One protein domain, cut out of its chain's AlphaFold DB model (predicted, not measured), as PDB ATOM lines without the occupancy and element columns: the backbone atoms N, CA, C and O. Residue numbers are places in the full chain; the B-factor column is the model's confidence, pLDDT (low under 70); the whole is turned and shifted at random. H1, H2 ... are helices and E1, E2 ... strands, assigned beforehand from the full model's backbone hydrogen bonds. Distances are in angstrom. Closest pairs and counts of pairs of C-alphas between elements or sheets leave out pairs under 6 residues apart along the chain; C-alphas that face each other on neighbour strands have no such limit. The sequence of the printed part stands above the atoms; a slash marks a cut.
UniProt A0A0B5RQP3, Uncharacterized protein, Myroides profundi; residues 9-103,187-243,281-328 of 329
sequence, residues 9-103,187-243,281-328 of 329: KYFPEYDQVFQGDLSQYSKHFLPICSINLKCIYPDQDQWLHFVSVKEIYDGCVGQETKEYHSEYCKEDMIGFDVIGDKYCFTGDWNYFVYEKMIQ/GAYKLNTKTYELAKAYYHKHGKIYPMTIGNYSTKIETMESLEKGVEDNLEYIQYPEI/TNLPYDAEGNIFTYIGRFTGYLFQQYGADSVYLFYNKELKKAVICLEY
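AT A GLANCE: This is residues 9 to 103, 187 to 243 and 281 to 328 of the 329 residues of an uncharacterized protein of Myroides profundi (UniProt A0A0B5RQP3). A strongly twisted, curled sheet of five strands has a two-stranded hairpin, E1 and E2, over one of its faces, with E2 the nearer of the two. The long helix H4 packs on the hairpin with its residues 189 to 200, H1 and H2 make a corner by the hairpin, and H5 and H3 lie farthest out. The printed part has 200 residues in the order H1 H2 E1 E2 E3 E4 H3 H4 H5 E5 E6 E7; the large sheet runs E4 E3 E7 E6 E5, antiparallel throughout. The class is mixed, helices and strands, with under half of the residues in named elements. The whole is compact, with a radius of gyration of the C-alphas of 16.8 A and spans of 52 by 46 by 29 A.

IN THESE COORDINATES: Look first at the large sheet: E4, residues 86 to 89; E3, 77 to 83, 19.3 A; E7, 321 to 327, 19.7 A; E6, 310 to 316, 19.9 A; and E5, 293 to 298, 16.0 A. E7 ends at C-alpha 327 (147.842, 138.407, 93.022). Find E1 at residues 29 to 36, 20.0 A long and bending by 60 degrees at residue 32, and E2 at 47 to 53, 19.4 A. H1 is residues 14 to 17, beginning at C-alpha 14 (130.593, 124.310, 101.487); H2 is 22 to 28 and H3 97 to 103. H4, residues 187 to 206, runs 28.3 A from C-alpha 187 (147.672, 132.174, 113.208), and H5 is 224 to 233, 14.2 A.

HOW THE PARTS SIT: In the large sheet, E5, E6 and E7 form a meander, each strand the antiparallel neighbour of the one before. Look for N 295 and O 313 at 2.8 A between E5 and E6, N 323 and O 314 at 2.8 A between E6 and E7, N 78 and O 324 at 2.8 A between E3 and E7, and N 88 and O 81 at 2.8 A in the hairpin E3 and E4. In the hairpin E1 and E2, N 30 and O 52 are 2.8 A apart. The closest C-alphas of E2 and E6 are those of Phe 50 and Leu 313, 6.5 A apart, while E1 and E6 are apart. The closest of E1 and H4 are Leu 30 and Tyr 196, C-alphas 7.6 A apart. H1 only grazes the sheet and touches H2, closest at the C-alphas of Tyr 14 and Leu 22, 6.6 A. H4 and H5 are close but not clearly touching, the C-alphas of Tyr 202 and Met 224 being closest at 6.9 A, at a steep tilt of 67 degrees, only just short of perpendicular, the same way. H3 touches no helix. In H2, H3, H4 and H5 every O i to N i+4 pair is within hydrogen-bond range; H1 is too short for one.

THE WHOLE: The C-alphas farthest apart, those of Asp 233 and Glu 288, are 51.9 A apart. Residues 104 to 186 and 244 to 280 are not printed, leaving gaps between C-alphas of 16.1 A and 25.3 A. The links E2 to E3, H4 to H5 and E5 to E6 are long. The mean pLDDT of the printed part is 94.2, and residues 215 to 219 are under 70.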
ATOM      1  N   LYS A   9     125.239 133.758  93.798       97.44
ATOM      2  CA  LYS A   9     125.008 133.282  95.169       97.44
ATOM      3  C   LYS A   9     126.121 133.809  96.060       97.44
ATOM      4  O   LYS A   9     127.286 133.530  95.801       97.44
ATOM      5  N   TYR A  10     125.765 134.538  97.107       97.56
ATOM      6  CA  TYR A  10     126.713 135.100  98.067       97.56
ATOM      7  C   TYR A  10     126.985 134.100  99.186       97.56
ATOM      8  O   TYR A  10     126.034 133.514  99.702       97.56
ATOM      9  N   PHE A  11     128.256 133.926  99.555       97.94
ATOM     10  CA  PHE A  11     128.699 133.039 100.638       97.94
ATOM     11  C   PHE A  11     128.012 131.658 100.622       97.94
ATOM     12  O   PHE A  11     127.394 131.276 101.621       97.94
ATOM     13  N   PRO A  12     128.061 130.931  99.484       98.38
ATOM     14  CA  PRO A  12     127.430 129.618  99.360       98.38
ATOM     15  C   PRO A  12     127.974 128.651 100.417       98.38
ATOM     16  O   PRO A  12     129.128 128.746 100.840       98.38
ATOM     17  N   GLU A  13     127.150 127.692 100.823       98.19
ATOM     18  CA  GLU A  13     127.573 126.675 101.785       98.19
ATOM     19  C   GLU A  13     128.601 125.721 101.157       98.19
ATOM     20  O   GLU A  13     128.600 125.481  99.946       98.19
ATOM     21  N   TYR A  14     129.491 125.152 101.975       98.44
ATOM     22  CA  TYR A  14     130.593 124.310 101.487       98.44
ATOM     23  C   TYR A  14     130.119 123.118 100.651       98.44
ATOM     24  O   TYR A  14     130.775 122.752  99.679       98.44
ATOM     25  N   ASP A  15     128.975 122.523 100.990       98.25
ATOM     26  CA  ASP A  15     128.404 121.397 100.251       98.25
ATOM     27  C   ASP A  15     127.789 121.804  98.903       98.25
ATOM     28  O   ASP A  15     127.547 120.937  98.062       98.25
ATOM     29  N   GLN A  16     127.554 123.095  98.668       98.38
ATOM     30  CA  GLN A  16     127.134 123.641  97.377       98.38
ATOM     31  C   GLN A  16     128.325 123.902  96.457       98.38
ATOM     32  O   GLN A  16     128.136 123.916  95.245       98.38
ATOM     33  N   VAL A  17     129.518 124.088  97.030       98.81
ATOM     34  CA  VAL A  17     130.746 124.432  96.302       98.81
ATOM     35  C   VAL A  17     131.636 123.228  96.069       98.81
ATOM     36  O   VAL A  17     132.171 123.082  94.981       98.81
ATOM     37  N   PHE A  18     131.800 122.349  97.057       98.75
ATOM     38  CA  PHE A  18     132.804 121.290  97.008       98.75
ATOM     39  C   PHE A  18     132.200 119.891  97.028       98.75
ATOM     40  O   PHE A  18     131.154 119.626  97.631       98.75
ATOM     41  N   GLN A  19     132.902 118.964  96.385       96.75
ATOM     42  CA  GLN A  19     132.628 117.534  96.438       96.75
ATOM     43  C   GLN A  19     133.779 116.809  97.143       96.75
ATOM     44  O   GLN A  19     134.936 116.993  96.789       96.75
ATOM     45  N   GLY A  20     133.461 115.936  98.105       95.06
ATOM     46  CA  GLY A  20     134.449 115.136  98.834       95.06
ATOM     47  C   GLY A  20     134.406 115.389 100.338       95.06
ATOM     48  O   GLY A  20     133.326 115.544 100.912       95.06
ATOM     49  N   ASP A  21     135.575 115.402 100.979       97.06
ATOM     50  CA  ASP A  21     135.704 115.657 102.415       97.06
ATOM     51  C   ASP A  21     135.532 117.148 102.727       97.06
ATOM     52  O   ASP A  21     136.479 117.935 102.697       97.06
ATOM     53  N   LEU A  22     134.298 117.539 103.047       98.00
ATOM     54  CA  LEU A  22     133.963 118.923 103.386       98.00
ATOM     55  C   LEU A  22     134.741 119.444 104.599       98.00
ATOM     56  O   LEU A  22     134.961 120.650 104.687       98.00
ATOM     57  N   SER A  23     135.183 118.572 105.515       97.44
ATOM     58  CA  SER A  23     135.998 119.006 106.651       97.44
ATOM     59  C   SER A  23     137.359 119.514 106.173       97.44
ATOM     60  O   SER A  23     137.783 120.597 106.578       97.44
ATOM     61  N   GLN A  24     137.966 118.819 105.209       97.62
ATOM     62  CA  GLN A  24     139.219 119.216 104.582       97.62
ATOM     63  C   GLN A  24     139.054 120.489 103.736       97.62
ATOM     64  O   GLN A  24     139.855 121.413 103.860       97.62
ATOM     65  N   TYR A  25     137.969 120.621 102.961       98.50
ATOM     66  CA  TYR A  25     137.695 121.870 102.232       98.50
ATOM     67  C   TYR A  25     137.477 123.058 103.176       98.50
ATOM     68  O   TYR A  25     138.057 124.122 102.971       98.50
ATOM     69  N   SER A  26     136.693 122.874 104.241       97.69
ATOM     70  CA  SER A  26     136.443 123.925 105.236       97.69
ATOM     71  C   SER A  26     137.688 124.330 106.017       97.69
ATOM     72  O   SER A  26     137.759 125.446 106.530       97.69
ATOM     73  N   LYS A  27     138.694 123.456 106.083       97.50
ATOM     74  CA  LYS A  27     139.979 123.758 106.703       97.50
ATOM     75  C   LYS A  27     140.801 124.741 105.870       97.50
ATOM     76  O   LYS A  27     141.411 125.609 106.480       97.50
ATOM     77  N   HIS A  28     140.784 124.653 104.536       98.44
ATOM     78  CA  HIS A  28     141.697 125.414 103.662       98.44
ATOM     79  C   HIS A  28     141.049 126.531 102.847       98.44
ATOM     80  O   HIS A  28     141.715 127.510 102.520       98.44
ATOM     81  N   PHE A  29     139.767 126.411 102.521       98.69
ATOM     82  CA  PHE A  29     139.120 127.274 101.539       98.69
ATOM     83  C   PHE A  29     137.997 128.108 102.142       98.69
ATOM     84  O   PHE A  29     137.394 127.734 103.149       98.69
ATOM     85  N   LEU A  30     137.697 129.226 101.485       98.69
ATOM     86  CA  LEU A  30     136.638 130.166 101.839       98.69
ATOM     87  C   LEU A  30     135.768 130.468 100.614       98.69
ATOM     88  O   LEU A  30     136.199 131.209  99.729       98.69
ATOM     89  N   PRO A  31     134.549 129.915 100.534       98.56
ATOM     90  CA  PRO A  31     133.603 130.260  99.481       98.56
ATOM     91  C   PRO A  31     133.166 131.727  99.560       98.56
ATOM     92  O   PRO A  31     132.553 132.141 100.546       98.56
ATOM     93  N   ILE A  32     133.444 132.513  98.520       98.25
ATOM     94  CA  ILE A  32     133.102 133.943  98.482       98.25
ATOM     95  C   ILE A  32     131.757 134.141  97.792       98.25
ATOM     96  O   ILE A  32     130.793 134.628  98.385       98.25
ATOM     97  N   CYS A  33     131.657 133.690  96.545       98.25
ATOM     98  CA  CYS A  33     130.407 133.682  95.804       98.25
ATOM     99  C   CYS A  33     130.408 132.593  94.730       98.25
ATOM    100  O   CYS A  33     131.436 132.004  94.398       98.25
ATOM    101  N   SER A  34     129.229 132.303  94.194       98.56
ATOM    102  CA  SER A  34     129.075 131.518  92.971       98.56
ATOM    103  C   SER A  34     128.448 132.379  91.900       98.56
ATOM    104  O   SER A  34     127.501 133.104  92.201       98.56
ATOM    105  N   ILE A  35     128.899 132.228  90.663       97.75
ATOM    106  CA  ILE A  35     128.257 132.832  89.501       97.75
ATOM    107  C   ILE A  35     127.768 131.741  88.556       97.75
ATOM    108  O   ILE A  35     128.382 130.678  88.447       97.75
ATOM    109  N   ASN A  36     126.656 131.988  87.879       97.88
ATOM    110  CA  ASN A  36     126.198 131.126  86.800       97.88
ATOM    111  C   ASN A  36     126.726 131.665  85.469       97.88
ATOM    112  O   ASN A  36     126.534 132.841  85.160       97.88
ATOM    113  N   LEU A  37     127.335 130.796  84.662       96.31
ATOM    114  CA  LEU A  37     127.936 131.167  83.384       96.31
ATOM    115  C   LEU A  37     126.952 131.798  82.393       96.31
ATOM    116  O   LEU A  37     127.419 132.481  81.487       96.31
ATOM    117  N   LYS A  38     125.629 131.694  82.583       95.94
ATOM    118  CA  LYS A  38     124.625 132.449  81.809       95.94
ATOM    119  C   LYS A  38     124.845 133.959  81.808       95.94
ATOM    120  O   LYS A  38     124.396 134.610  80.868       95.94
ATOM    121  N   CYS A  39     125.512 134.525  82.820       92.12
ATOM    122  CA  CYS A  39     125.820 135.959  82.827       92.12
ATOM    123  C   CYS A  39     126.861 136.355  81.767       92.12
ATOM    124  O   CYS A  39     126.934 137.526  81.410       92.12
ATOM    125  N   ILE A  40     127.633 135.388  81.264       90.56
ATOM    126  CA  ILE A  40     128.649 135.564  80.220       90.56
ATOM    127  C   ILE A  40     128.191 134.893  78.915       90.56
ATOM    128  O   ILE A  40     128.189 135.495  77.845       90.56
ATOM    129  N   TYR A  41     127.767 133.634  79.014       91.94
ATOM    130  CA  TYR A  41     127.362 132.770  77.915       91.94
ATOM    131  C   TYR A  41     125.914 132.309  78.139       91.94
ATOM    132  O   TYR A  41     125.706 131.321  78.848       91.94
ATOM    133  N   PRO A  42     124.902 132.960  77.529       91.75
ATOM    134  CA  PRO A  42     123.481 132.714  77.818       91.75
ATOM    135  C   PRO A  42     123.012 131.251  77.721       91.75
ATOM    136  O   PRO A  42     122.052 130.865  78.386       91.75
ATOM    137  N   ASP A  43     123.705 130.426  76.932       94.62
ATOM    138  CA  ASP A  43     123.391 129.006  76.735       94.62
ATOM    139  C   ASP A  43     124.112 128.057  77.722       94.62
ATOM    140  O   ASP A  43     123.963 126.838  77.629       94.62
ATOM    141  N   GLN A  44     124.926 128.573  78.651       93.38
ATOM    142  CA  GLN A  44     125.714 127.776  79.601       93.38
ATOM    143  C   GLN A  44     125.127 127.836  81.014       93.38
ATOM    144  O   GLN A  44     125.446 128.727  81.795       93.38
ATOM    145  N   ASP A  45     124.303 126.850  81.370       95.75
ATOM    146  CA  ASP A  45     123.746 126.715  82.722       95.75
ATOM    147  C   ASP A  45     124.684 125.942  83.657       95.75
ATOM    148  O   ASP A  45     124.432 124.790  83.999       95.75
ATOM    149  N   GLN A  46     125.800 126.566  84.012       97.38
ATOM    150  CA  GLN A  46     126.857 125.974  84.829       97.38
ATOM    151  C   GLN A  46     127.244 126.969  85.916       97.38
ATOM    152  O   GLN A  46     127.498 128.138  85.615       97.38
ATOM    153  N   TRP A  47     127.302 126.522  87.167       98.44
ATOM    154  CA  TRP A  47     127.815 127.348  88.255       98.44
ATOM    155  C   TRP A  47     129.326 127.184  88.387       98.44
ATOM    156  O   TRP A  47     129.853 126.079  88.264       98.44
ATOM    157  N   LEU A  48     130.000 128.302  88.635       98.69
ATOM    158  CA  LEU A  48     131.395 128.371  89.047       98.69
ATOM    159  C   LEU A  48     131.492 129.130  90.369       98.69
ATOM    160  O   LEU A  48     130.600 129.903  90.729       98.69
ATOM    161  N   HIS A  49     132.585 128.914  91.086       98.81
ATOM    162  CA  HIS A  49     132.787 129.404  92.439       98.81
ATOM    163  C   HIS A  49     134.073 130.215  92.554       98.81
ATOM    164  O   HIS A  49     135.151 129.751  92.181       98.81
ATOM    165  N   PHE A  50     133.941 131.407  93.125       98.75
ATOM    166  CA  PHE A  50     135.055 132.202  93.615       98.75
ATOM    167  C   PHE A  50     135.383 131.751  95.032       98.75
ATOM    168  O   PHE A  50     134.524 131.758  95.923       98.75
ATOM    169  N   VAL A  51     136.626 131.329  95.226       98.50
ATOM    170  CA  VAL A  51     137.105 130.737  96.470       98.50
ATOM    171  C   VAL A  51     138.402 131.433  96.862       98.50
ATOM    172  O   VAL A  51     139.307 131.535  96.042       98.50
ATOM    173  N   SER A  52     138.494 131.889  98.111       97.94
ATOM    174  CA  SER A  52     139.758 132.320  98.718       97.94
ATOM    175  C   SER A  52     140.413 131.169  99.492       97.94
ATOM    176  O   SER A  52     139.785 130.144  99.782       97.94
ATOM    177  N   VAL A  53     141.677 131.353  99.861       97.44
ATOM    178  CA  VAL A  53     142.494 130.392 100.604       97.44
ATOM    179  C   VAL A  53     142.822 130.956 101.989       97.44
ATOM    180  O   VAL A  53     143.230 132.108 102.125       97.44
ATOM    181  N   LYS A  54     142.665 130.130 103.030       97.25
ATOM    182  CA  LYS A  54     142.926 130.498 104.433       97.25
ATOM    183  C   LYS A  54     144.409 130.630 104.766       97.25
ATOM    184  O   LYS A  54     144.731 131.303 105.740       97.25
ATOM    185  N   GLU A  55     145.274 129.983 103.986       96.44
ATOM    186  CA  GLU A  55     146.730 130.014 104.160       96.44
ATOM    187  C   GLU A  55     147.368 131.351 103.832       96.44
ATOM    188  O   GLU A  55     148.470 131.584 104.314       96.44
ATOM    189  N   ILE A  56     146.688 132.213 103.065       94.81
ATOM    190  CA  ILE A  56     147.231 133.517 102.685       94.81
ATOM    191  C   ILE A  56     147.762 134.212 103.943       94.81
ATOM    192  O   ILE A  56     147.029 134.437 104.911       94.81
ATOM    193  N   TYR A  57     149.065 134.453 103.921       91.69
ATOM    194  CA  TYR A  57     149.912 134.973 104.986       91.69
ATOM    195  C   TYR A  57     151.173 135.551 104.314       91.69
ATOM    196  O   TYR A  57     151.188 135.681 103.096       91.69
ATOM    197  N   ASP A  58     152.196 135.930 105.076       85.62
ATOM    198  CA  ASP A  58     153.475 136.417 104.553       85.62
ATOM    199  C   ASP A  58     154.047 135.488 103.459       85.62
ATOM    200  O   ASP A  58     154.287 134.302 103.705       85.62
ATOM    201  N   GLY A  59     154.241 136.040 102.258       88.50
ATOM    202  CA  GLY A  59     154.674 135.318 101.057       88.50
ATOM    203  C   GLY A  59     153.543 134.706 100.219       88.50
ATOM    204  O   GLY A  59     152.368 135.042 100.360       88.50
ATOM    205  N   CYS A  60     153.927 133.810  99.312       93.56
ATOM    206  CA  CYS A  60     153.015 133.190  98.350       93.56
ATOM    207  C   CYS A  60     152.482 131.840  98.857       93.56
ATOM    208  O   CYS A  60     153.214 131.038  99.456       93.56
ATOM    209  N   VAL A  61     151.222 131.519  98.558       96.62
ATOM    210  CA  VAL A  61     150.664 130.199  98.881       96.62
ATOM    211  C   VAL A  61     151.354 129.149  98.015       96.62
ATOM    212  O   VAL A  61     151.413 129.260  96.793       96.62
ATOM    213  N   GLY A  62     151.883 128.102  98.644       96.31
ATOM    214  CA  GLY A  62     152.596 127.033  97.946       96.31
ATOM    215  C   GLY A  62     154.079 127.309  97.659       96.31
ATOM    216  O   GLY A  62     154.739 126.462  97.056       96.31
ATOM    217  N   GLN A  63     154.636 128.447  98.089       95.31
ATOM    218  CA  GLN A  63     156.053 128.792  97.881       95.31
ATOM    219  C   GLN A  63     157.018 127.740  98.463       95.31
ATOM    220  O   GLN A  63     158.012 127.361  97.834       95.31
ATOM    221  N   GLU A  64     156.695 127.234  99.657       94.62
ATOM    222  CA  GLU A  64     157.536 126.334 100.462       94.62
ATOM    223  C   GLU A  64     157.221 124.838 100.248       94.62
ATOM    224  O   GLU A  64     157.703 123.988 100.996       94.62
ATOM    225  N   THR A  65     156.392 124.501  99.253       96.19
ATOM    226  CA  THR A  65     155.832 123.147  99.045       96.19
ATOM    227  C   THR A  65     155.938 122.680  97.590       96.19
ATOM    228  O   THR A  65     155.078 121.960  97.076       96.19
ATOM    229  N   LYS A  66     157.017 123.078  96.904       96.56
ATOM    230  CA  LYS A  66     157.261 122.799  95.473       96.56
ATOM    231  C   LYS A  66     157.198 121.315  95.113       96.56
ATOM    232  O   LYS A  66     156.809 120.971  94.002       96.56
ATOM    233  N   GLU A  67     157.554 120.426  96.034       97.50
ATOM    234  CA  GLU A  67     157.468 118.973  95.857       97.50
ATOM    235  C   GLU A  67     156.030 118.443  95.711       97.50
ATOM    236  O   GLU A  67     155.843 117.347  95.181       97.50
ATOM    237  N   TYR A  68     155.029 119.218  96.137       97.56
ATOM    238  CA  TYR A  68     153.603 118.898  96.032       97.56
ATOM    239  C   TYR A  68     152.912 119.631  94.875       97.56
ATOM    240  O   TYR A  68     151.694 119.521  94.704       97.56
ATOM    241  N   HIS A  69     153.668 120.392  94.075       97.94
ATOM    242  CA  HIS A  69     153.115 121.102  92.928       97.94
ATOM    243  C   HIS A  69     152.656 120.133  91.837       97.94
ATOM    244  O   HIS A  69     153.219 119.060  91.620       97.94
ATOM    245  N   SER A  70     151.633 120.557  91.107       96.94
ATOM    246  CA  SER A  70     151.141 119.900  89.898       96.94
ATOM    247  C   SER A  70     150.983 120.931  88.780       96.94
ATOM    248  O   SER A  70     151.300 122.107  88.947       96.94
ATOM    249  N   GLU A  71     150.486 120.505  87.623       96.44
ATOM    250  CA  GLU A  71     150.287 121.383  86.466       96.44
ATOM    251  C   GLU A  71     149.453 122.633  86.795       96.44
ATOM    252  O   GLU A  71     149.829 123.737  86.397       96.44
ATOM    253  N   TYR A  72     148.393 122.452  87.593       97.69
ATOM    254  CA  TYR A  72     147.430 123.488  87.983       97.69
ATOM    255  C   TYR A  72     147.407 123.755  89.493       97.69
ATOM    256  O   TYR A  72     146.443 124.311  90.007       97.69
ATOM    257  N   CYS A  73     148.432 123.316  90.221       97.31
ATOM    258  CA  CYS A  73     148.607 123.637  91.636       97.31
ATOM    259  C   CYS A  73     150.064 124.045  91.838       97.31
ATOM    260  O   CYS A  73     150.929 123.181  91.972       97.31
ATOM    261  N   LYS A  74     150.334 125.345  91.765       97.38
ATOM    262  CA  LYS A  74     151.671 125.949  91.852       97.38
ATOM    263  C   LYS A  74     151.625 127.089  92.859       97.38
ATOM    264  O   LYS A  74     150.599 127.314  93.499       97.38
ATOM    265  N   GLU A  75     152.729 127.804  93.004       97.06
ATOM    266  CA  GLU A  75     152.753 129.039  93.779       97.06
ATOM    267  C   GLU A  75     151.631 129.985  93.309       97.06
ATOM    268  O   GLU A  75     151.519 130.264  92.111       97.06
ATOM    269  N   ASP A  76     150.751 130.362  94.241       97.25
ATOM    270  CA  ASP A  76     149.565 131.205  94.040       97.25
ATOM    271  C   ASP A  76     148.556 130.724  92.993       97.25
ATOM    272  O   ASP A  76     147.709 131.489  92.538       97.25
ATOM    273  N   MET A  77     148.597 129.441  92.633       98.00
ATOM    274  CA  MET A  77     147.689 128.828  91.669       98.00
ATOM    275  C   MET A  77     147.060 127.572  92.260       98.00
ATOM    276  O   MET A  77     147.768 126.632  92.619       98.00
ATOM    277  N   ILE A  78     145.729 127.521  92.292       98.62
ATOM    278  CA  ILE A  78     144.958 126.440  92.908       98.62
ATOM    279  C   ILE A  78     143.914 125.904  91.924       98.62
ATOM    280  O   ILE A  78     142.956 126.592  91.568       98.62
ATOM    281  N   GLY A  79     144.083 124.649  91.510       98.50
ATOM    282  CA  GLY A  79     143.248 123.978  90.515       98.50
ATOM    283  C   GLY A  79     142.176 123.056  91.100       98.50
ATOM    284  O   GLY A  79     142.398 122.324  92.070       98.50
ATOM    285  N   PHE A  80     141.015 123.051  90.448       98.81
ATOM    286  CA  PHE A  80     139.862 122.220  90.775       98.81
ATOM    287  C   PHE A  80     139.284 121.580  89.513       98.81
ATOM    288  O   PHE A  80     139.051 122.258  88.512       98.81
ATOM    289  N   ASP A  81     138.971 120.291  89.579       98.56
ATOM    290  CA  ASP A  81     138.061 119.668  88.623       98.56
ATOM    291  C   ASP A  81     136.627 120.091  88.951       98.56
ATOM    292  O   ASP A  81     136.218 120.110  90.114       98.56
ATOM    293  N   VAL A  82     135.850 120.411  87.922       98.56
ATOM    294  CA  VAL A  82     134.446 120.807  88.022       98.56
ATOM    295  C   VAL A  82     133.566 119.594  87.701       98.56
ATOM    296  O   VAL A  82     133.490 119.123  86.562       98.56
ATOM    297  N   ILE A  83     132.894 119.064  88.723       97.44
ATOM    298  CA  ILE A  83     132.029 117.881  88.655       97.44
ATOM    299  C   ILE A  83     130.575 118.313  88.866       97.44
ATOM    300  O   ILE A  83     130.119 118.555  89.985       97.44
ATOM    301  N   GLY A  84     129.825 118.402  87.765       96.62
ATOM    302  CA  GLY A  84     128.542 119.106  87.789       96.62
ATOM    303  C   GLY A  84     128.817 120.569  88.104       96.62
ATOM    304  O   GLY A  84     129.629 121.167  87.420       96.62
ATOM    305  N   ASP A  85     128.218 121.109  89.160       98.00
ATOM    306  CA  ASP A  85     128.511 122.464  89.641       98.00
ATOM    307  C   ASP A  85     129.648 122.530  90.666       98.00
ATOM    308  O   ASP A  85     130.099 123.617  90.981       98.00
ATOM    309  N   LYS A  86     130.130 121.400  91.198       98.69
ATOM    310  CA  LYS A  86     131.012 121.396  92.375       98.69
ATOM    311  C   LYS A  86     132.481 121.249  92.020       98.69
ATOM    312  O   LYS A  86     132.836 120.604  91.041       98.69
ATOM    313  N   TYR A  87     133.337 121.780  92.876       98.81
ATOM    314  CA  TYR A  87     134.783 121.718  92.769       98.81
ATOM    315  C   TYR A  87     135.352 120.521  93.533       98.81
ATOM    316  O   TYR A  87     134.985 120.249  94.680       98.81
ATOM    317  N   CYS A  88     136.300 119.839  92.900       98.56
ATOM    318  CA  CYS A  88     137.159 118.825  93.490       98.56
ATOM    319  C   CYS A  88     138.612 119.287  93.340       98.56
ATOM    320  O   CYS A  88     139.145 119.319  92.235       98.56
ATOM    321  N   PHE A  89     139.241 119.681  94.446       98.44
ATOM    322  CA  PHE A  89     140.659 120.062  94.478       98.44
ATOM    323  C   PHE A  89     141.540 118.955  93.883       98.44
ATOM    324  O   PHE A  89     141.382 117.787  94.244       98.44
ATOM    325  N   THR A  90     142.438 119.323  92.966       95.56
ATOM    326  CA  THR A  90     143.273 118.360  92.221       95.56
ATOM    327  C   THR A  90     144.710 118.271  92.720       95.56
ATOM    328  O   THR A  90     145.465 117.434  92.228       95.56
ATOM    329  N   GLY A  91     145.113 119.150  93.640       95.62
ATOM    330  CA  GLY A  91     146.442 119.123  94.244       95.62
ATOM    331  C   GLY A  91     146.560 118.117  95.390       95.62
ATOM    332  O   GLY A  91     145.579 117.520  95.839       95.62
ATOM    333  N   ASP A  92     147.784 117.951  95.883       97.56
ATOM    334  CA  ASP A  92     148.049 117.261  97.145       97.56
ATOM    335  C   ASP A  92     147.747 118.216  98.311       97.56
ATOM    336  O   ASP A  92     148.082 119.394  98.244       97.56
ATOM    337  N   TRP A  93     147.121 117.747  99.392       97.50
ATOM    338  CA  TRP A  93     146.816 118.604 100.547       97.50
ATOM    339  C   TRP A  93     148.071 119.134 101.252       97.50
ATOM    340  O   TRP A  93     148.017 120.207 101.849       97.50
ATOM    341  N   ASN A  94     149.211 118.449 101.121       97.00
ATOM    342  CA  ASN A  94     150.504 118.932 101.607       97.00
ATOM    343  C   ASN A  94     151.064 120.106 100.776       97.00
ATOM    344  O   ASN A  94     152.097 120.663 101.136       97.00
ATOM    345  N   TYR A  95     150.370 120.521  99.706       97.75
ATOM    346  CA  TYR A  95     150.558 121.832  99.077       97.75
ATOM    347  C   TYR A  95     150.437 122.973 100.096       97.75
ATOM    348  O   TYR A  95     151.181 123.946 100.011       97.75
ATOM    349  N   PHE A  96     149.538 122.836 101.075       97.81
ATOM    350  CA  PHE A  96     149.379 123.803 102.152       97.81
ATOM    351  C   PHE A  96     150.417 123.548 103.248       97.81
ATOM    352  O   PHE A  96     150.424 122.477 103.867       97.81
ATOM    353  N   VAL A  97     151.253 124.547 103.550       95.62
ATOM    354  CA  VAL A  97     152.258 124.482 104.631       95.62
ATOM    355  C   VAL A  97     151.602 124.129 105.967       95.62
ATOM    356  O   VAL A  97     152.196 123.429 106.794       95.62
ATOM    357  N   TYR A  98     150.348 124.548 106.154       95.12
ATOM    358  CA  TYR A  98     149.529 124.175 107.301       95.12
ATOM    359  C   TYR A  98     149.534 122.667 107.584       95.12
ATOM    360  O   TYR A  98     149.716 122.269 108.735       95.12
ATOM    361  N   GLU A  99     149.361 121.814 106.569       95.44
ATOM    362  CA  GLU A  99     149.271 120.361 106.773       95.44
ATOM    363  C   GLU A  99     150.581 119.790 107.318       95.44
ATOM    364  O   GLU A  99     150.570 119.007 108.272       95.44
ATOM    365  N   LYS A 100     151.720 120.266 106.804       91.31
ATOM    366  CA  LYS A 100     153.042 119.914 107.330       91.31
ATOM    367  C   LYS A 100     153.201 120.355 108.787       91.31
ATOM    368  O   LYS A 100     153.613 119.552 109.622       91.31
ATOM    369  N   MET A 101     152.817 121.590 109.121       90.25
ATOM    370  CA  MET A 101     152.922 122.102 110.494       90.25
ATOM    371  C   MET A 101     152.074 121.304 111.492       90.25
ATOM    372  O   MET A 101     152.510 121.045 112.617       90.25
ATOM    373  N   ILE A 102     150.868 120.888 111.092       90.56
ATOM    374  CA  ILE A 102     150.014 120.033 111.924       90.56
ATOM    375  C   ILE A 102     150.645 118.650 112.115       90.56
ATOM    376  O   ILE A 102     150.676 118.154 113.242       90.56
ATOM    377  N   GLN A 103     151.157 118.033 111.048       89.94
ATOM    378  CA  GLN A 103     151.771 116.701 111.103       89.94
ATOM    379  C   GLN A 103     153.046 116.677 111.958       89.94
ATOM    380  O   GLN A 103     153.247 115.748 112.741       89.94
ATOM    381  N   GLY A 187     148.272 130.913 112.791       90.25
ATOM    382  CA  GLY A 187     147.672 132.174 113.208       90.25
ATOM    383  C   GLY A 187     146.805 132.796 112.115       90.25
ATOM    384  O   GLY A 187     145.646 133.133 112.378       90.25
ATOM    385  N   ALA A 188     147.317 132.839 110.885       91.81
ATOM    386  CA  ALA A 188     146.618 133.325 109.705       91.81
ATOM    387  C   ALA A 188     145.349 132.515 109.422       91.81
ATOM    388  O   ALA A 188     144.287 133.114 109.291       91.81
ATOM    389  N   TYR A 189     145.380 131.176 109.485       94.88
ATOM    390  CA  TYR A 189     144.159 130.359 109.340       94.88
ATOM    391  C   TYR A 189     143.077 130.749 110.357       94.88
ATOM    392  O   TYR A 189     141.892 130.830 110.011       94.88
ATOM    393  N   LYS A 190     143.462 131.001 111.617       92.38
ATOM    394  CA  LYS A 190     142.527 131.427 112.673       92.38
ATOM    395  C   LYS A 190     141.965 132.819 112.390       92.38
ATOM    396  O   LYS A 190     140.755 133.007 112.525       92.38
ATOM    397  N   LEU A 191     142.819 133.780 112.036       92.25
ATOM    398  CA  LEU A 191     142.415 135.158 111.760       92.25
ATOM    399  C   LEU A 191     141.565 135.241 110.490       92.25
ATOM    400  O   LEU A 191     140.438 135.715 110.563       92.25
ATOM    401  N   ASN A 192     142.027 134.669 109.377       94.94
ATOM    402  CA  ASN A 192     141.297 134.619 108.109       94.94
ATOM    403  C   ASN A 192     139.922 133.971 108.268       94.94
ATOM    404  O   ASN A 192     138.935 134.525 107.794       94.94
ATOM    405  N   THR A 193     139.820 132.866 109.018       95.81
ATOM    406  CA  THR A 193     138.516 132.247 109.310       95.81
ATOM    407  C   THR A 193     137.603 133.195 110.093       95.81
ATOM    408  O   THR A 193     136.456 133.390 109.708       95.81
ATOM    409  N   LYS A 194     138.080 133.807 111.186       94.62
ATOM    410  CA  LYS A 194     137.247 134.707 112.005       94.62
ATOM    411  C   LYS A 194     136.790 135.939 111.227       94.62
ATOM    412  O   LYS A 194     135.634 136.337 111.340       94.62
ATOM    413  N   THR A 195     137.692 136.523 110.448       94.38
ATOM    414  CA  THR A 195     137.426 137.710 109.638       94.38
ATOM    415  C   THR A 195     136.452 137.400 108.504       94.38
ATOM    416  O   THR A 195     135.526 138.176 108.280       94.38
ATOM    417  N   TYR A 196     136.569 136.231 107.871       96.44
ATOM    418  CA  TYR A 196     135.592 135.744 106.896       96.44
ATOM    419  C   TYR A 196     134.197 135.566 107.486       96.44
ATOM    420  O   TYR A 196     133.221 136.049 106.912       96.44
ATOM    421  N   GLU A 197     134.083 134.937 108.658       97.19
ATOM    422  CA  GLU A 197     132.783 134.789 109.322       97.19
ATOM    423  C   GLU A 197     132.177 136.152 109.686       97.19
ATOM    424  O   GLU A 197     130.967 136.349 109.565       97.19
ATOM    425  N   LEU A 198     133.008 137.125 110.074       96.19
ATOM    426  CA  LEU A 198     132.559 138.495 110.310       96.19
ATOM    427  C   LEU A 198     132.089 139.177 109.015       96.19
ATOM    428  O   LEU A 198     131.031 139.806 109.025       96.19
ATOM    429  N   ALA A 199     132.818 139.020 107.907       95.38
ATOM    430  CA  ALA A 199     132.443 139.539 106.590       95.38
ATOM    431  C   ALA A 199     131.097 138.962 106.120       95.38
ATOM    432  O   ALA A 199     130.192 139.703 105.723       95.38
ATOM    433  N   LYS A 200     130.934 137.637 106.241       97.19
ATOM    434  CA  LYS A 200     129.691 136.914 105.939       97.19
ATOM    435  C   LYS A 200     128.541 137.411 106.819       97.19
ATOM    436  O   LYS A 200     127.464 137.729 106.313       97.19
ATOM    437  N   ALA A 201     128.765 137.549 108.128       97.31
ATOM    438  CA  ALA A 201     127.767 138.079 109.056       97.31
ATOM    439  C   ALA A 201     127.378 139.533 108.732       97.31
ATOM    440  O   ALA A 201     126.197 139.882 108.806       97.31
ATOM    441  N   TYR A 202     128.346 140.365 108.340       96.44
ATOM    442  CA  TYR A 202     128.110 141.751 107.941       96.44
ATOM    443  C   TYR A 202     127.227 141.801 106.692       96.44
ATOM    444  O   TYR A 202     126.199 142.480 106.689       96.44
ATOM    445  N   TYR A 203     127.547 140.995 105.675       96.00
ATOM    446  CA  TYR A 203     126.718 140.865 104.479       96.00
ATOM    447  C   TYR A 203     125.289 140.429 104.809       96.00
ATOM    448  O   TYR A 203     124.336 141.055 104.351       96.00
ATOM    449  N   HIS A 204     125.106 139.407 105.647       96.12
ATOM    450  CA  HIS A 204     123.765 138.962 106.032       96.12
ATOM    451  C   HIS A 204     122.964 140.035 106.781       96.12
ATOM    452  O   HIS A 204     121.741 140.088 106.642       96.12
ATOM    453  N   LYS A 205     123.633 140.897 107.555       97.44
ATOM    454  CA  LYS A 205     122.990 141.985 108.299       97.44
ATOM    455  C   LYS A 205     122.647 143.186 107.412       97.44
ATOM    456  O   LYS A 205     121.571 143.760 107.568       97.44
ATOM    457  N   HIS A 206     123.534 143.566 106.494       94.50
ATOM    458  CA  HIS A 206     123.439 144.829 105.749       94.50
ATOM    459  C   HIS A 206     123.079 144.665 104.264       94.50
ATOM    460  O   HIS A 206     122.777 145.653 103.594       94.50
ATOM    461  N   GLY A 207     123.108 143.440 103.735       92.06
ATOM    462  CA  GLY A 207     122.901 143.138 102.314       92.06
ATOM    463  C   GLY A 207     124.037 143.614 101.403       92.06
ATOM    464  O   GLY A 207     123.853 143.687 100.190       92.06
ATOM    465  N   LYS A 208     125.187 143.986 101.980       91.56
ATOM    466  CA  LYS A 208     126.385 144.481 101.290       91.56
ATOM    467  C   LYS A 208     127.623 143.998 102.027       91.56
ATOM    468  O   LYS A 208     127.581 143.871 103.248       91.56
ATOM    469  N   ILE A 209     128.708 143.747 101.304       93.06
ATOM    470  CA  ILE A 209     129.994 143.447 101.940       93.06
ATOM    471  C   ILE A 209     130.514 144.681 102.686       93.06
ATOM    472  O   ILE A 209     130.079 145.804 102.421       93.06
ATOM    473  N   TYR A 210     131.449 144.484 103.607       92.88
ATOM    474  CA  TYR A 210     132.166 145.605 104.198       92.88
ATOM    475  C   TYR A 210     133.170 146.166 103.163       92.88
ATOM    476  O   TYR A 210     133.946 145.391 102.612       92.88
ATOM    477  N   PRO A 211     133.137 147.475 102.851       89.56
ATOM    478  CA  PRO A 211     133.827 148.060 101.691       89.56
ATOM    479  C   PRO A 211     135.282 148.475 101.961       89.56
ATOM    480  O   PRO A 211     135.871 149.223 101.192       89.56
ATOM    481  N   MET A 212     135.843 148.071 103.096       88.94
ATOM    482  CA  MET A 212     137.216 148.388 103.483       88.94
ATOM    483  C   MET A 212     137.912 147.109 103.940       88.94
ATOM    484  O   MET A 212     137.286 146.062 104.102       88.94
ATOM    485  N   THR A 213     139.210 147.181 104.195       86.12
ATOM    486  CA  THR A 213     139.952 146.054 104.754       86.12
ATOM    487  C   THR A 213     139.412 145.713 106.150       86.12
ATOM    488  O   THR A 213     139.388 146.566 107.038       86.12
ATOM    489  N   ILE A 214     138.941 144.475 106.355       80.44
ATOM    490  CA  ILE A 214     138.440 144.010 107.670       80.44
ATOM    491  C   ILE A 214     139.619 143.751 108.637       80.44
ATOM    492  O   ILE A 214     139.439 143.673 109.849       80.44
ATOM    493  N   GLY A 215     140.839 143.673 108.103       68.69
ATOM    494  CA  GLY A 215     142.097 143.586 108.837       68.69
ATOM    495  C   GLY A 215     143.075 144.704 108.478       68.69
ATOM    496  O   GLY A 215     142.850 145.480 107.561       68.69
ATOM    497  N   ASN A 216     144.190 144.805 109.191       64.31
ATOM    498  CA  ASN A 216     145.278 145.739 108.866       64.31
ATOM    499  C   ASN A 216     146.649 145.128 109.176       64.31
ATOM    500  O   ASN A 216     147.516 145.795 109.736       64.31
ATOM    501  N   TYR A 217     146.801 143.825 108.913       63.75
ATOM    502  CA  TYR A 217     147.941 143.011 109.357       63.75
ATOM    503  C   TYR A 217     148.149 142.988 110.884       63.75
ATOM    504  O   TYR A 217     149.102 142.386 111.368       63.75
ATOM    505  N   SER A 218     147.251 143.593 111.674       66.50
ATOM    506  CA  SER A 218     147.261 143.430 113.125       66.50
ATOM    507  C   SER A 218     146.603 142.120 113.545       66.50
ATOM    508  O   SER A 218     145.763 141.547 112.858       66.50
ATOM    509  N   THR A 219     146.933 141.683 114.748       66.81
ATOM    510  CA  THR A 219     146.306 140.532 115.404       66.81
ATOM    511  C   THR A 219     144.964 140.890 116.055       66.81
ATOM    512  O   THR A 219     144.308 140.036 116.661       66.81
ATOM    513  N   LYS A 220     144.534 142.160 115.953       74.12
ATOM    514  CA  LYS A 220     143.251 142.627 116.472       74.12
ATOM    515  C   LYS A 220     142.145 142.158 115.536       74.12
ATOM    516  O   LYS A 220     142.063 142.571 114.388       74.12
ATOM    517  N   ILE A 221     141.264 141.323 116.071       72.81
ATOM    518  CA  ILE A 221     140.053 140.898 115.375       72.81
ATOM    519  C   ILE A 221     139.031 142.030 115.488       72.81
ATOM    520  O   ILE A 221     138.681 142.443 116.598       72.81
ATOM    521  N   GLU A 222     138.575 142.538 114.346       86.06
ATOM    522  CA  GLU A 222     137.494 143.516 114.297       86.06
ATOM    523  C   GLU A 222     136.160 142.915 114.770       86.06
ATOM    524  O   GLU A 222     135.979 141.703 114.894       86.06
ATOM    525  N   THR A 223     135.212 143.785 115.094       92.31
ATOM    526  CA  THR A 223     133.883 143.430 115.597       92.31
ATOM    527  C   THR A 223     132.824 144.038 114.693       92.31
ATOM    528  O   THR A 223     133.090 145.020 114.012       92.31
ATOM    529  N   MET A 224     131.596 143.514 114.727       95.12
ATOM    530  CA  MET A 224     130.487 144.110 113.968       95.12
ATOM    531  C   MET A 224     130.336 145.613 114.255       95.12
ATOM    532  O   MET A 224     130.221 146.402 113.327       95.12
ATOM    533  N   GLU A 225     130.420 146.007 115.530       95.12
ATOM    534  CA  GLU A 225     130.324 147.408 115.956       95.12
ATOM    535  C   GLU A 225     131.460 148.267 115.383       95.12
ATOM    536  O   GLU A 225     131.219 149.383 114.929       95.12
ATOM    537  N   SER A 226     132.696 147.757 115.369       92.69
ATOM    538  CA  SER A 226     133.821 148.508 114.808       92.69
ATOM    539  C   SER A 226     133.760 148.617 113.286       92.69
ATOM    540  O   SER A 226     134.138 149.663 112.765       92.69
ATOM    541  N   LEU A 227     133.225 147.611 112.584       93.44
ATOM    542  CA  LEU A 227     132.956 147.711 111.146       93.44
ATOM    543  C   LEU A 227     131.860 148.740 110.849       93.44
ATOM    544  O   LEU A 227     132.049 149.615 110.009       93.44
ATOM    545  N   GLU A 228     130.730 148.685 111.557       94.81
ATOM    546  CA  GLU A 228     129.638 149.652 111.377       94.81
ATOM    547  C   GLU A 228     130.119 151.084 111.629       94.81
ATOM    548  O   GLU A 228     129.895 151.967 110.801       94.81
ATOM    549  N   LYS A 229     130.876 151.290 112.709       93.69
ATOM    550  CA  LYS A 229     131.498 152.580 112.998       93.69
ATOM    551  C   LYS A 229     132.499 153.000 111.920       93.69
ATOM    552  O   LYS A 229     132.507 154.156 111.518       93.69
ATOM    553  N   GLY A 230     133.320 152.072 111.428       91.75
ATOM    554  CA  GLY A 230     134.258 152.339 110.338       91.75
ATOM    555  C   GLY A 230     133.548 152.842 109.081       91.75
ATOM    556  O   GLY A 230     134.032 153.767 108.434       91.75
ATOM    557  N   VAL A 231     132.376 152.284 108.764       92.75
ATOM    558  CA  VAL A 231     131.528 152.765 107.665       92.75
ATOM    559  C   VAL A 231     130.976 154.161 107.944       92.75
ATOM    560  O   VAL A 231     131.067 155.017 107.069       92.75
ATOM    561  N   GLU A 232     130.436 154.408 109.139       93.62
ATOM    562  CA  GLU A 232     129.913 155.725 109.538       93.62
ATOM    563  C   GLU A 232     130.979 156.824 109.445       93.62
ATOM    564  O   GLU A 232     130.717 157.896 108.894       93.62
ATOM    565  N   ASP A 233     132.189 156.530 109.923       93.56
ATOM    566  CA  ASP A 233     133.315 157.465 109.957       93.56
ATOM    567  C   ASP A 233     133.875 157.771 108.549       93.56
ATOM    568  O   ASP A 233     134.537 158.790 108.368       93.56
ATOM    569  N   ASN A 234     133.598 156.925 107.543       91.62
ATOM    570  CA  ASN A 234     134.177 157.022 106.194       91.62
ATOM    571  C   ASN A 234     133.130 157.059 105.065       91.62
ATOM    572  O   ASN A 234     133.459 156.767 103.916       91.62
ATOM    573  N   LEU A 235     131.875 157.429 105.358       90.06
ATOM    574  CA  LEU A 235     130.754 157.381 104.401       90.06
ATOM    575  C   LEU A 235     131.043 158.037 103.041       90.06
ATOM    576  O   LEU A 235     130.518 157.583 102.026       90.06
ATOM    577  N   GLU A 236     131.852 159.096 103.010       90.81
ATOM    578  CA  GLU A 236     132.190 159.831 101.785       90.81
ATOM    579  C   GLU A 236     133.250 159.145 100.903       90.81
ATOM    580  O   GLU A 236     133.362 159.478  99.725       90.81
ATOM    581  N   TYR A 237     133.988 158.173 101.448       86.62
ATOM    582  CA  TYR A 237     135.083 157.463 100.773       86.62
ATOM    583  C   TYR A 237     134.759 156.003 100.451       86.62
ATOM    584  O   TYR A 237     135.574 155.307  99.849       86.62
ATOM    585  N   ILE A 238     133.578 155.522 100.842       87.88
ATOM    586  CA  ILE A 238     133.174 154.139 100.606       87.88
ATOM    587  C   ILE A 238     132.977 153.880  99.115       87.88
ATOM    588  O   ILE A 238     132.137 154.499  98.458       87.88
ATOM    589  N   GLN A 239     133.683 152.868  98.628       86.38
ATOM    590  CA  GLN A 239     133.483 152.279  97.315       86.38
ATOM    591  C   GLN A 239     133.209 150.789  97.493       86.38
ATOM    592  O   GLN A 239     133.880 150.107  98.260       86.38
ATOM    593  N   TYR A 240     132.165 150.300  96.834       88.19
ATOM    594  CA  TYR A 240     131.844 148.877  96.813       88.19
ATOM    595  C   TYR A 240     132.334 148.286  95.492       88.19
ATOM    596  O   TYR A 240     132.308 149.015  94.496       88.19
ATOM    597  N   PRO A 241     132.667 146.983  95.452       89.12
ATOM    598  CA  PRO A 241     132.963 146.310  94.197       89.12
ATOM    599  C   PRO A 241     131.838 146.512  93.185       89.12
ATOM    600  O   PRO A 241     130.648 146.493  93.537       89.12
ATOM    601  N   GLU A 242     132.210 146.727  91.928       87.25
ATOM    602  CA  GLU A 242     131.281 147.198  90.906       87.25
ATOM    603  C   GLU A 242     130.183 146.170  90.604       87.25
ATOM    604  O   GLU A 242     129.008 146.511  90.421       87.25
ATOM    605  N   ILE A 243     130.550 144.890  90.566       87.50
ATOM    606  CA  ILE A 243     129.674 143.826  90.099       87.50
ATOM    607  C   ILE A 243     129.016 143.147  91.292       87.50
ATOM    608  O   ILE A 243     129.625 142.422  92.082       87.50
ATOM    609  N   THR A 281     152.025 135.451  89.125       89.81
ATOM    610  CA  THR A 281     153.245 134.634  88.999       89.81
ATOM    611  C   THR A 281     153.051 133.425  88.080       89.81
ATOM    612  O   THR A 281     153.982 132.991  87.401       89.81
ATOM    613  N   ASN A 282     151.845 132.850  88.066       93.62
ATOM    614  CA  ASN A 282     151.500 131.689  87.252       93.62
ATOM    615  C   ASN A 282     150.132 131.884  86.581       93.62
ATOM    616  O   ASN A 282     149.155 132.257  87.232       93.62
ATOM    617  N   LEU A 283     150.043 131.519  85.298       95.31
ATOM    618  CA  LEU A 283     148.798 131.489  84.526       95.31
ATOM    619  C   LEU A 283     148.422 130.051  84.124       95.31
ATOM    620  O   LEU A 283     149.310 129.228  83.867       95.31
ATOM    621  N   PRO A 284     147.124 129.699  84.119       96.81
ATOM    622  CA  PRO A 284     146.680 128.352  83.788       96.81
ATOM    623  C   PRO A 284     146.600 128.161  82.272       96.81
ATOM    624  O   PRO A 284     145.670 128.650  81.635       96.81
ATOM    625  N   TYR A 285     147.550 127.413  81.715       96.25
ATOM    626  CA  TYR A 285     147.589 127.073  80.291       96.25
ATOM    627  C   TYR A 285     147.032 125.668  80.018       96.25
ATOM    628  O   TYR A 285     147.188 124.752  80.830       96.25
ATOM    629  N   ASP A 286     146.378 125.484  78.875       96.25
ATOM    630  CA  ASP A 286     146.067 124.160  78.331       96.25
ATOM    631  C   ASP A 286     147.287 123.525  77.631       96.25
ATOM    632  O   ASP A 286     148.375 124.104  77.565       96.25
ATOM    633  N   ALA A 287     147.113 122.304  77.121       95.00
ATOM    634  CA  ALA A 287     148.184 121.555  76.461       95.00
ATOM    635  C   ALA A 287     148.642 122.201  75.140       95.00
ATOM    636  O   ALA A 287     149.751 121.940  74.667       95.00
ATOM    637  N   GLU A 288     147.791 123.034  74.543       94.94
ATOM    638  CA  GLU A 288     148.045 123.800  73.330       94.94
ATOM    639  C   GLU A 288     148.725 125.152  73.615       94.94
ATOM    640  O   GLU A 288     149.172 125.813  72.677       94.94
ATOM    641  N   GLY A 289     148.860 125.534  74.890       92.94
ATOM    642  CA  GLY A 289     149.486 126.779  75.327       92.94
ATOM    643  C   GLY A 289     148.534 127.975  75.387       92.94
ATOM    644  O   GLY A 289     149.009 129.101  75.499       92.94
ATOM    645  N   ASN A 290     147.215 127.765  75.331       93.31
ATOM    646  CA  ASN A 290     146.235 128.834  75.529       93.31
ATOM    647  C   ASN A 290     145.916 128.990  77.014       93.31
ATOM    648  O   ASN A 290     145.751 128.003  77.733       93.31
ATOM    649  N   ILE A 291     145.767 130.232  77.471       94.94
ATOM    650  CA  ILE A 291     145.298 130.508  78.831       94.94
ATOM    651  C   ILE A 291     143.831 130.091  78.939       94.94
ATOM    652  O   ILE A 291     143.042 130.218  77.998       94.94
ATOM    653  N   PHE A 292     143.448 129.583  80.105       96.56
ATOM    654  CA  PHE A 292     142.052 129.311  80.413       96.56
ATOM    655  C   PHE A 292     141.224 130.595  80.306       96.56
ATOM    656  O   PHE A 292     141.715 131.702  80.503       96.56
ATOM    657  N   THR A 293     139.928 130.462  80.040       95.12
ATOM    658  CA  THR A 293     139.057 131.632  79.943       95.12
ATOM    659  C   THR A 293     138.980 132.334  81.293       95.12
ATOM    660  O   THR A 293     138.521 131.744  82.271       95.12
ATOM    661  N   TYR A 294     139.398 133.596  81.348       96.25
ATOM    662  CA  TYR A 294     139.173 134.446  82.511       96.25
ATOM    663  C   TYR A 294     137.670 134.632  82.738       96.25
ATOM    664  O   TYR A 294     136.901 134.888  81.806       96.25
ATOM    665  N   ILE A 295     137.246 134.457  83.984       96.81
ATOM    666  CA  ILE A 295     135.847 134.548  84.395       96.81
ATOM    667  C   ILE A 295     135.590 135.841  85.162       96.81
ATOM    668  O   ILE A 295     134.566 136.474  84.935       96.81
ATOM    669  N   GLY A 296     136.495 136.242  86.047       96.19
ATOM    670  CA  GLY A 296     136.347 137.447  86.858       96.19
ATOM    671  C   GLY A 296     137.359 137.498  87.995       96.19
ATOM    672  O   GLY A 296     138.134 136.550  88.181       96.19
ATOM    673  N   ARG A 297     137.311 138.574  88.781       96.56
ATOM    674  CA  ARG A 297     138.154 138.754  89.969       96.56
ATOM    675  C   ARG A 297     137.425 139.446  91.116       96.56
ATOM    676  O   ARG A 297     136.414 140.123  90.915       96.56
ATOM    677  N   PHE A 298     137.959 139.271  92.320       96.38
ATOM    678  CA  PHE A 298     137.562 140.035  93.500       96.38
ATOM    679  C   PHE A 298     138.764 140.424  94.360       96.38
ATOM    680  O   PHE A 298     139.775 139.720  94.399       96.38
ATOM    681  N   THR A 299     138.590 141.498  95.115       95.06
ATOM    682  CA  THR A 299     139.548 142.016  96.084       95.06
ATOM    683  C   THR A 299     139.547 141.147  97.340       95.06
ATOM    684  O   THR A 299     138.574 141.118  98.101       95.06
ATOM    685  N   GLY A 300     140.633 140.413  97.586       94.69
ATOM    686  CA  GLY A 300     140.684 139.378  98.623       94.69
ATOM    687  C   GLY A 300     140.614 139.913 100.055       94.69
ATOM    688  O   GLY A 300     139.944 139.326 100.911       94.69
ATOM    689  N   TYR A 301     141.261 141.046 100.326       92.00
ATOM    690  CA  TYR A 301     141.360 141.627 101.673       92.00
ATOM    691  C   TYR A 301     140.043 142.222 102.216       92.00
ATOM    692  O   TYR A 301     139.964 142.602 103.388       92.00
ATOM    693  N   LEU A 302     138.984 142.265 101.399       94.00
ATOM    694  CA  LEU A 302     137.625 142.589 101.855       94.00
ATOM    695  C   LEU A 302     136.954 141.421 102.595       94.00
ATOM    696  O   LEU A 302     135.949 141.622 103.273       94.00
ATOM    697  N   PHE A 303     137.482 140.199 102.472       94.81
ATOM    698  CA  PHE A 303     136.835 138.986 102.985       94.81
ATOM    699  C   PHE A 303     137.617 138.291 104.096       94.81
ATOM    700  O   PHE A 303     137.073 137.407 104.749       94.81
ATOM    701  N   GLN A 304     138.879 138.645 104.319       93.44
ATOM    702  CA  GLN A 304     139.722 138.008 105.330       93.44
ATOM    703  C   GLN A 304     140.860 138.931 105.779       93.44
ATOM    704  O   GLN A 304     141.091 139.972 105.174       93.44
ATOM    705  N   GLN A 305     141.546 138.564 106.866       91.81
ATOM    706  CA  GLN A 305     142.576 139.399 107.498       91.81
ATOM    707  C   GLN A 305     143.787 139.605 106.584       91.81
ATOM    708  O   GLN A 305     144.246 140.729 106.406       91.81
ATOM    709  N   TYR A 306     144.298 138.500 106.053       92.25
ATOM    710  CA  TYR A 306     145.370 138.434 105.078       92.25
ATOM    711  C   TYR A 306     144.725 137.983 103.772       92.25
ATOM    712  O   TYR A 306     144.371 136.817 103.612       92.25
ATOM    713  N   GLY A 307     144.473 138.923 102.872       92.19
ATOM    714  CA  GLY A 307     143.880 138.660 101.565       92.19
ATOM    715  C   GLY A 307     144.861 138.988 100.455       92.19
ATOM    716  O   GLY A 307     145.731 139.827 100.643       92.19
ATOM    717  N   ALA A 308     144.696 138.332  99.311       94.12
ATOM    718  CA  ALA A 308     145.317 138.788  98.076       94.12
ATOM    719  C   ALA A 308     144.714 140.141  97.660       94.12
ATOM    720  O   ALA A 308     143.555 140.431  97.990       94.12
ATOM    721  N   ASP A 309     145.472 140.940  96.915       92.69
ATOM    722  CA  ASP A 309     144.964 142.189  96.342       92.69
ATOM    723  C   ASP A 309     143.929 141.896  95.261       92.69
ATOM    724  O   ASP A 309     142.910 142.576  95.164       92.69
ATOM    725  N   SER A 310     144.135 140.821  94.502       94.75
ATOM    726  CA  SER A 310     143.146 140.287  93.574       94.75
ATOM    727  C   SER A 310     143.166 138.761  93.559       94.75
ATOM    728  O   SER A 310     144.213 138.117  93.623       94.75
ATOM    729  N   VAL A 311     141.977 138.168  93.485       97.56
ATOM    730  CA  VAL A 311     141.772 136.726  93.336       97.56
ATOM    731  C   VAL A 311     141.033 136.484  92.031       97.56
ATOM    732  O   VAL A 311     139.863 136.847  91.894       97.56
ATOM    733  N   TYR A 312     141.714 135.855  91.081       98.06
ATOM    734  CA  TYR A 312     141.220 135.602  89.733       98.06
ATOM    735  C   TYR A 312     140.630 134.205  89.636       98.06
ATOM    736  O   TYR A 312     141.191 133.248  90.168       98.06
ATOM    737  N   LEU A 313     139.530 134.077  88.899       98.62
ATOM    738  CA  LEU A 313     138.987 132.792  88.485       98.62
ATOM    739  C   LEU A 313     139.170 132.617  86.980       98.62
ATOM    740  O   LEU A 313     138.685 133.423  86.185       98.62
ATOM    741  N   PHE A 314     139.795 131.509  86.601       98.25
ATOM    742  CA  PHE A 314     139.896 131.033  85.229       98.25
ATOM    743  C   PHE A 314     139.170 129.697  85.076       98.25
ATOM    744  O   PHE A 314     139.117 128.891  86.008       98.25
ATOM    745  N   TYR A 315     138.626 129.429  83.891       98.12
ATOM    746  CA  TYR A 315     137.904 128.194  83.607       98.12
ATOM    747  C   TYR A 315     138.200 127.663  82.205       98.12
ATOM    748  O   TYR A 315     138.106 128.381  81.212       98.12
ATOM    749  N   ASN A 316     138.501 126.369  82.119       97.56
ATOM    750  CA  ASN A 316     138.561 125.630  80.866       97.56
ATOM    751  C   ASN A 316     137.388 124.651  80.800       97.56
ATOM    752  O   ASN A 316     137.293 123.708  81.590       97.56
ATOM    753  N   LYS A 317     136.492 124.878  79.839       95.00
ATOM    754  CA  LYS A 317     135.268 124.092  79.667       95.00
ATOM    755  C   LYS A 317     135.527 122.664  79.190       95.00
ATOM    756  O   LYS A 317     134.845 121.751  79.649       95.00
ATOM    757  N   GLU A 318     136.487 122.472  78.290       95.62
ATOM    758  CA  GLU A 318     136.788 121.157  77.713       95.62
ATOM    759  C   GLU A 318     137.441 120.245  78.756       95.62
ATOM    760  O   GLU A 318     137.046 119.090  78.917       95.62
ATOM    761  N   LEU A 319     138.364 120.802  79.542       97.19
ATOM    762  CA  LEU A 319     138.992 120.115  80.673       97.19
ATOM    763  C   LEU A 319     138.086 120.044  81.910       97.19
ATOM    764  O   LEU A 319     138.394 119.298  82.836       97.19
ATOM    765  N   LYS A 320     136.993 120.821  81.937       97.50
ATOM    766  CA  LYS A 320     136.141 121.055  83.114       97.50
ATOM    767  C   LYS A 320     136.974 121.410  84.337       97.50
ATOM    768  O   LYS A 320     136.858 120.780  85.384       97.50
ATOM    769  N   LYS A 321     137.846 122.402  84.188       98.44
ATOM    770  CA  LYS A 321     138.812 122.774  85.218       98.44
ATOM    771  C   LYS A 321     138.695 124.248  85.553       98.44
ATOM    772  O   LYS A 321     138.766 125.087  84.659       98.44
ATOM    773  N   ALA A 322     138.519 124.541  86.833       98.75
ATOM    774  CA  ALA A 322     138.565 125.886  87.381       98.75
ATOM    775  C   ALA A 322     139.914 126.099  88.069       98.75
ATOM    776  O   ALA A 322     140.403 125.205  88.762       98.75
ATOM    777  N   VAL A 323     140.516 127.267  87.882       98.75
ATOM    778  CA  VAL A 323     141.785 127.627  88.515       98.75
ATOM    779  C   VAL A 323     141.638 128.988  89.173       98.75
ATOM    780  O   VAL A 323     141.183 129.941  88.542       98.75
ATOM    781  N   ILE A 324     142.009 129.049  90.447       98.69
ATOM    782  CA  ILE A 324     142.137 130.287  91.203       98.69
ATOM    783  C   ILE A 324     143.592 130.731  91.140       98.69
ATOM    784  O   ILE A 324     144.470 129.925  91.451       98.69
ATOM    785  N   CYS A 325     143.833 131.989  90.778       98.06
ATOM    786  CA  CYS A 325     145.153 132.602  90.887       98.06
ATOM    787  C   CYS A 325     145.118 133.796  91.848       98.06
ATOM    788  O   CYS A 325     144.165 134.581  91.823       98.06
ATOM    789  N   LEU A 326     146.138 133.913  92.696       97.25
ATOM    790  CA  LEU A 326     146.275 134.979  93.687       97.25
ATOM    791  C   LEU A 326     147.294 136.009  93.195       97.25
ATOM    792  O   LEU A 326     148.340 135.647  92.664       97.25
ATOM    793  N   GLU A 327     146.971 137.286  93.366       94.94
ATOM    794  CA  GLU A 327     147.842 138.407  93.022       94.94
ATOM    795  C   GLU A 327     148.096 139.287  94.246       94.94
ATOM    796  O   GLU A 327     147.172 139.604  95.004       94.94
ATOM    797  N   TYR A 328     149.347 139.718  94.387       90.69
ATOM    798  CA  TYR A 328     149.823 140.640  95.415       90.69
ATOM    799  C   TYR A 328     150.583 141.798  94.748       90.69
ATOM    800  O   TYR A 328     151.173 141.614  93.678       90.69
TER     801      TYR A 328